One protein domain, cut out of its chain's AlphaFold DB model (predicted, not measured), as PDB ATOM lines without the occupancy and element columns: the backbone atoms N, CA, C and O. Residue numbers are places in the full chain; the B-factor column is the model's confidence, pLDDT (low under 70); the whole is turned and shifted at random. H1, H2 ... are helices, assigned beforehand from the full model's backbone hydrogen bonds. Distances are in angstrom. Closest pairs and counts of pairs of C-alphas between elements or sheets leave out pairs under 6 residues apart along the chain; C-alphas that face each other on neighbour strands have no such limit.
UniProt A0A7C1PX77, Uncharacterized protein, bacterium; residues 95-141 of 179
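Overview. This is residues 95 to 141 of the 179 residues of an uncharacterized protein of bacterium (UniProt A0A7C1PX77). One long helix, H1, makes the length of this model; past residue 117 the backbone turns and folds back through a short helix, H2, and then a thin tail, residues 132 to 141, returns toward the first residues of H1. The whole is a long, narrow, loose U rather than a packed body. The printed part has 47 residues with two named helices, H1 then H2, and no named strand, and its class is all helix. It is loose, with a radius of gyration of the C-alphas of 13.2 A, and the C-alphas span 39 by 17 by 10 A.

Along the chain. Find C-alpha 95 at (-9.686, 13.505, 13.709); from there H1, residues 95 to 117, runs 32.1 A to C-alpha 117 at (0.795, 41.545, 25.188). Go on to C-alpha 122 at (1.267, 48.991, 20.933), where H2, residues 122 to 131, begins; it runs 15.4 A to C-alpha 131.

Arrangement. Look first at the tight link of 4 residues that joins H1 to H2. The two helices are close but not clearly touching; their closest C-alphas, those of Ala 117 and Tyr 125, are 6.8 A apart. They run opposite ways at a steep tilt of 44 degrees. In H1 every O i to N i+4 pair is within hydrogen-bond range; in H2 4 of 6 are.

Size, cuts and confidence. The outline is only just a rod. The two C-alphas farthest apart, those of Gly 121 and Pro 141, are 39.8 A apart, while those of Asn 95 and Pro 141, the first and last printed, are 10.8 A apart. The printed part has no cut. The mean pLDDT of the printed part is 70.7; look for values under 70 at residue 114 and residues 116 to 136.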
ATOM      1  N   ASN A  95      -9.022  12.206  13.689       78.25
ATOM      2  CA  ASN A  95      -9.686  13.505  13.709       78.25
ATOM      3  C   ASN A  95      -9.793  14.057  15.142       78.25
ATOM      4  O   ASN A  95      -9.464  15.218  15.383       78.25
ATOM      5  N   GLU A  96     -10.169  13.221  16.113       78.88
ATOM      6  CA  GLU A  96     -10.183  13.594  17.535       78.88
ATOM      7  C   GLU A  96      -8.793  14.018  18.023       78.88
ATOM      8  O   GLU A  96      -8.637  15.061  18.668       78.88
ATOM      9  N   ARG A  97      -7.755  13.243  17.677       80.81
ATOM     10  CA  ARG A  97      -6.366  13.580  18.011       80.81
ATOM     11  C   ARG A  97      -5.952  14.909  17.379       80.81
ATOM     12  O   ARG A  97      -5.295  15.721  18.037       80.81
ATOM     13  N   PHE A  98      -6.334  15.156  16.129       80.31
ATOM     14  CA  PHE A  98      -6.075  16.416  15.441       80.31
ATOM     15  C   PHE A  98      -6.737  17.605  16.153       80.31
ATOM     16  O   PHE A  98      -6.059  18.604  16.422       80.31
ATOM     17  N   LEU A  99      -8.018  17.490  16.513       77.88
ATOM     18  CA  LEU A  99      -8.765  18.537  17.212       77.88
ATOM     19  C   LEU A  99      -8.182  18.839  18.596       77.88
ATOM     20  O   LEU A  99      -7.992  20.009  18.940       77.88
ATOM     21  N   ASP A 100      -7.810  17.815  19.370       82.00
ATOM     22  CA  ASP A 100      -7.171  18.012  20.677       82.00
ATOM     23  C   ASP A 100      -5.818  18.731  20.539       82.00
ATOM     24  O   ASP A 100      -5.504  19.653  21.298       82.00
ATOM     25  N   LEU A 101      -5.026  18.377  19.522       80.44
ATOM     26  CA  LEU A 101      -3.762  19.055  19.227       80.44
ATOM     27  C   LEU A 101      -3.972  20.508  18.787       80.44
ATOM     28  O   LEU A 101      -3.225  21.388  19.225       80.44
ATOM     29  N   MET A 102      -4.984  20.776  17.961       78.12
ATOM     30  CA  MET A 102      -5.372  22.130  17.561       78.12
ATOM     31  C   MET A 102      -5.790  22.974  18.765       78.12
ATOM     32  O   MET A 102      -5.328  24.109  18.907       78.12
ATOM     33  N   TYR A 103      -6.585  22.411  19.675       80.25
ATOM     34  CA  TYR A 103      -6.989  23.078  20.909       80.25
ATOM     35  C   TYR A 103      -5.785  23.411  21.800       80.25
ATOM     36  O   TYR A 103      -5.621  24.555  22.225       80.25
ATOM     37  N   ARG A 104      -4.878  22.451  22.033       81.62
ATOM     38  CA  ARG A 104      -3.643  22.682  22.809       81.62
ATOM     39  C   ARG A 104      -2.755  23.742  22.167       81.62
ATOM     40  O   ARG A 104      -2.157  24.563  22.864       81.62
ATOM     41  N   TYR A 105      -2.647  23.718  20.841       80.56
ATOM     42  CA  TYR A 105      -1.899  24.712  20.085       80.56
ATOM     43  C   TYR A 105      -2.501  26.112  20.254       80.56
ATOM     44  O   TYR A 105      -1.771  27.073  20.510       80.56
ATOM     45  N   TRP A 106      -3.824  26.223  20.154       81.00
ATOM     46  CA  TRP A 106      -4.563  27.463  20.355       81.00
ATOM     47  C   TRP A 106      -4.414  28.005  21.782       81.00
ATOM     48  O   TRP A 106      -3.975  29.144  21.943       81.00
ATOM     49  N   ASP A 107      -4.655  27.185  22.812       82.50
ATOM     50  CA  ASP A 107      -4.508  27.568  24.226       82.50
ATOM     51  C   ASP A 107      -3.082  28.049  24.528       82.50
ATOM     52  O   ASP A 107      -2.875  29.115  25.115       82.50
ATOM     53  N   LYS A 108      -2.069  27.324  24.036       81.19
ATOM     54  CA  LYS A 108      -0.664  27.720  24.192       81.19
ATOM     55  C   LYS A 108      -0.374  29.071  23.538       81.19
ATOM     56  O   LYS A 108       0.321  29.893  24.138       81.19
ATOM     57  N   ASN A 109      -0.901  29.321  22.338       77.69
ATOM     58  CA  ASN A 109      -0.722  30.599  21.648       77.69
ATOM     59  C   ASN A 109      -1.462  31.745  22.335       77.69
ATOM     60  O   ASN A 109      -0.885  32.817  22.488       77.69
ATOM     61  N   ILE A 110      -2.696  31.537  22.794       75.75
ATOM     62  CA  ILE A 110      -3.441  32.567  23.525       75.75
ATOM     63  C   ILE A 110      -2.743  32.915  24.825       75.75
ATOM     64  O   ILE A 110      -2.546  34.096  25.098       75.75
ATOM     65  N   ARG A 111      -2.326  31.922  25.619       76.44
ATOM     66  CA  ARG A 111      -1.577  32.175  26.858       76.44
ATOM     67  C   ARG A 111      -0.294  32.937  26.578       76.44
ATOM     68  O   ARG A 111       0.038  33.873  27.299       76.44
ATOM     69  N   PHE A 112       0.410  32.567  25.513       73.19
ATOM     70  CA  PHE A 112       1.620  33.257  25.093       73.19
ATOM     71  C   PHE A 112       1.355  34.714  24.696       73.19
ATOM     72  O   PHE A 112       2.063  35.611  25.158       73.19
ATOM     73  N   ILE A 113       0.321  34.960  23.885       70.69
ATOM     74  CA  ILE A 113      -0.095  36.306  23.479       70.69
ATOM     75  C   ILE A 113      -0.536  37.105  24.701       70.69
ATOM     76  O   ILE A 113      -0.051  38.211  24.873       70.69
ATOM     77  N   ARG A 114      -1.376  36.559  25.585       69.62
ATOM     78  CA  ARG A 114      -1.855  37.233  26.802       69.62
ATOM     79  C   ARG A 114      -0.700  37.618  27.727       69.62
ATOM     80  O   ARG A 114      -0.610  38.774  28.131       69.62
ATOM     81  N   ASN A 115       0.212  36.686  28.003       70.81
ATOM     82  CA  ASN A 115       1.345  36.923  28.900       70.81
ATOM     83  C   ASN A 115       2.342  37.948  28.342       70.81
ATOM     84  O   ASN A 115       2.973  38.664  29.115       70.81
ATOM     85  N   LYS A 116       2.512  38.025  27.015       67.38
ATOM     86  CA  LYS A 116       3.427  38.996  26.398       67.38
ATOM     87  C   LYS A 116       2.757  40.325  26.054       67.38
ATOM     88  O   LYS A 116       3.371  41.361  26.266       67.38
ATOM     89  N   ALA A 117       1.519  40.330  25.570       62.78
ATOM     90  CA  ALA A 117       0.795  41.545  25.188       62.78
ATOM     91  C   ALA A 117       0.568  42.493  26.372       62.78
ATOM     92  O   ALA A 117       0.550  43.700  26.168       62.78
ATOM     93  N   PHE A 118       0.473  41.972  27.600       60.12
ATOM     94  CA  PHE A 118       0.385  42.802  28.806       60.12
ATOM     95  C   PHE A 118       1.663  43.604  29.112       60.12
ATOM     96  O   PHE A 118       1.585  44.616  29.799       60.12
ATOM     97  N   ASN A 119       2.822  43.187  28.589       58.75
ATOM     98  CA  ASN A 119       4.120  43.807  28.881       58.75
ATOM     99  C   ASN A 119       4.678  44.661  27.731       58.75
ATOM    100  O   ASN A 119       5.690  45.328  27.925       58.75
ATOM    101  N   PHE A 120       4.060  44.649  26.546       59.91
ATOM    102  CA  PHE A 120       4.580  45.340  25.363       59.91
ATOM    103  C   PHE A 120       3.670  46.494  24.937       59.91
ATOM    104  O   PHE A 120       2.458  46.334  24.796       59.91
ATOM    105  N   GLY A 121       4.263  47.660  24.664       61.59
ATOM    106  CA  GLY A 121       3.541  48.789  24.077       61.59
ATOM    107  C   GLY A 121       3.017  48.468  22.669       61.59
ATOM    108  O   GLY A 121       3.543  47.601  21.967       61.59
ATOM    109  N   LYS A 122       1.994  49.207  22.208       59.44
ATOM    110  CA  LYS A 122       1.267  48.991  20.933       59.44
ATOM    111  C   LYS A 122       2.178  48.814  19.695       59.44
ATOM    112  O   LYS A 122       1.817  48.087  18.772       59.44
ATOM    113  N   ASN A 123       3.369  49.423  19.698       59.69
ATOM    114  CA  ASN A 123       4.355  49.343  18.610       59.69
ATOM    115  C   ASN A 123       5.297  48.123  18.701       59.69
ATOM    116  O   ASN A 123       5.738  47.615  17.670       59.69
ATOM    117  N   GLU A 124       5.567  47.596  19.898       60.16
ATOM    118  CA  GLU A 124       6.415  46.408  20.084       60.16
ATOM    119  C   GLU A 124       5.687  45.115  19.710       60.16
ATOM    120  O   GLU A 124       6.307  44.188  19.191       60.16
ATOM    121  N   TYR A 125       4.362  45.059  19.877       61.12
ATOM    122  CA  TYR A 125       3.561  43.898  19.476       61.12
ATOM    123  C   TYR A 125       3.675  43.588  17.972       61.12
ATOM    124  O   TYR A 125       3.846  42.430  17.582       61.12
ATOM    125  N   LEU A 126       3.643  44.619  17.115       61.66
ATOM    126  CA  LEU A 126       3.823  44.483  15.661       61.66
ATOM    127  C   LEU A 126       5.236  44.008  15.297       61.66
ATOM    128  O   LEU A 126       5.396  43.191  14.388       61.66
ATOM    129  N   TYR A 127       6.247  44.475  16.033       61.22
ATOM    130  CA  TYR A 127       7.634  44.045  15.860       61.22
ATOM    131  C   TYR A 127       7.821  42.574  16.263       61.22
ATOM    132  O   TYR A 127       8.430  41.792  15.529       61.22
ATOM    133  N   TYR A 128       7.215  42.160  17.378       60.59
ATOM    134  CA  TYR A 128       7.238  40.776  17.840       60.59
ATOM    135  C   TYR A 128       6.455  39.841  16.919       60.59
ATOM    136  O   TYR A 128       6.986  38.800  16.552       60.59
ATOM    137  N   LYS A 129       5.255  40.202  16.447       63.62
ATOM    138  CA  LYS A 129       4.487  39.382  15.487       63.62
ATOM    139  C   LYS A 129       5.298  39.029  14.230       63.62
ATOM    140  O   LYS A 129       5.117  37.953  13.674       63.62
ATOM    141  N   LYS A 130       6.205  39.916  13.804       65.25
ATOM    142  CA  LYS A 130       7.058  39.739  12.617       65.25
ATOM    143  C   LYS A 130       8.332  38.912  12.875       65.25
ATOM    144  O   LYS A 130       8.919  38.421  11.919       65.25
ATOM    145  N   ARG A 131       8.768  38.770  14.136       58.59
ATOM    146  CA  ARG A 131       9.995  38.043  14.546       58.59
ATOM    147  C   ARG A 131       9.754  36.810  15.422       58.59
ATOM    148  O   ARG A 131      10.693  36.062  15.679       58.59
ATOM    149  N   MET A 132       8.544  36.604  15.930       61.34
ATOM    150  CA  MET A 132       8.240  35.452  16.769       61.34
ATOM    151  C   MET A 132       8.172  34.207  15.897       61.34
ATOM    152  O   MET A 132       7.271  34.060  15.074       61.34
ATOM    153  N   ASN A 133       9.091  33.281  16.153       60.41
ATOM    154  CA  ASN A 133       8.903  31.881  15.813       60.41
ATOM    155  C   ASN A 133       7.731  31.369  16.654       60.41
ATOM    156  O   ASN A 133       7.921  30.895  17.777       60.41
ATOM    157  N   LEU A 134       6.509  31.538  16.139       65.75
ATOM    158  CA  LEU A 134       5.345  30.832  16.660       65.75
ATOM    159  C   LEU A 134       5.728  29.352  16.758       65.75
ATOM    160  O   LEU A 134       6.414  28.853  15.856       65.75
ATOM    161  N   PRO A 135       5.369  28.659  17.852       65.75
ATOM    162  CA  PRO A 135       5.678  27.244  17.967       65.75
ATOM    163  C   PRO A 135       5.150  26.556  16.708       65.75
ATOM    164  O   PRO A 135       3.968  26.643  16.415       65.75
ATOM    165  N   VAL A 136       6.024  25.949  15.909       68.31
ATOM    166  CA  VAL A 136       5.573  25.301  14.676       68.31
ATOM    167  C   VAL A 136       4.693  24.133  15.092       68.31
ATOM    168  O   VAL A 136       5.133  23.266  15.852       68.31
ATOM    169  N   TYR A 137       3.442  24.142  14.636       72.62
ATOM    170  CA  TYR A 137       2.540  23.017  14.821       72.62
ATOM    171  C   TYR A 137       3.181  21.782  14.183       72.62
ATOM    172  O   TYR A 137       3.515  21.788  12.998       72.62
ATOM    173  N   LYS A 138       3.399  20.739  14.985       74.81
ATOM    174  CA  LYS A 138       3.894  19.449  14.510       74.81
ATOM    175  C   LYS A 138       2.853  18.397  14.849       74.81
ATOM    176  O   LYS A 138       2.653  18.091  16.023       74.81
ATOM    177  N   TYR A 139       2.204  17.880  13.816       78.12
ATOM    178  CA  TYR A 139       1.385  16.685  13.908       78.12
ATOM    179  C   TYR A 139       2.284  15.474  13.691       78.12
ATOM    180  O   TYR A 139       2.990  15.405  12.685       78.12
ATOM    181  N   TYR A 140       2.277  14.550  14.645       79.38
ATOM    182  CA  TYR A 140       2.933  13.261  14.486       79.38
ATOM    183  C   TYR A 140       1.829  12.236  14.227       79.38
ATOM    184  O   TYR A 140       1.085  11.929  15.163       79.38
ATOM    185  N   PRO A 141       1.660  11.772  12.974       78.81
ATOM    186  CA  PRO A 141       0.706  10.709  12.684       78.81
ATOM    187  C   PRO A 141       1.078   9.444  13.465       78.81
ATOM    188  O   PRO A 141       2.239   9.278  13.853       78.81
TER     189      PRO A 141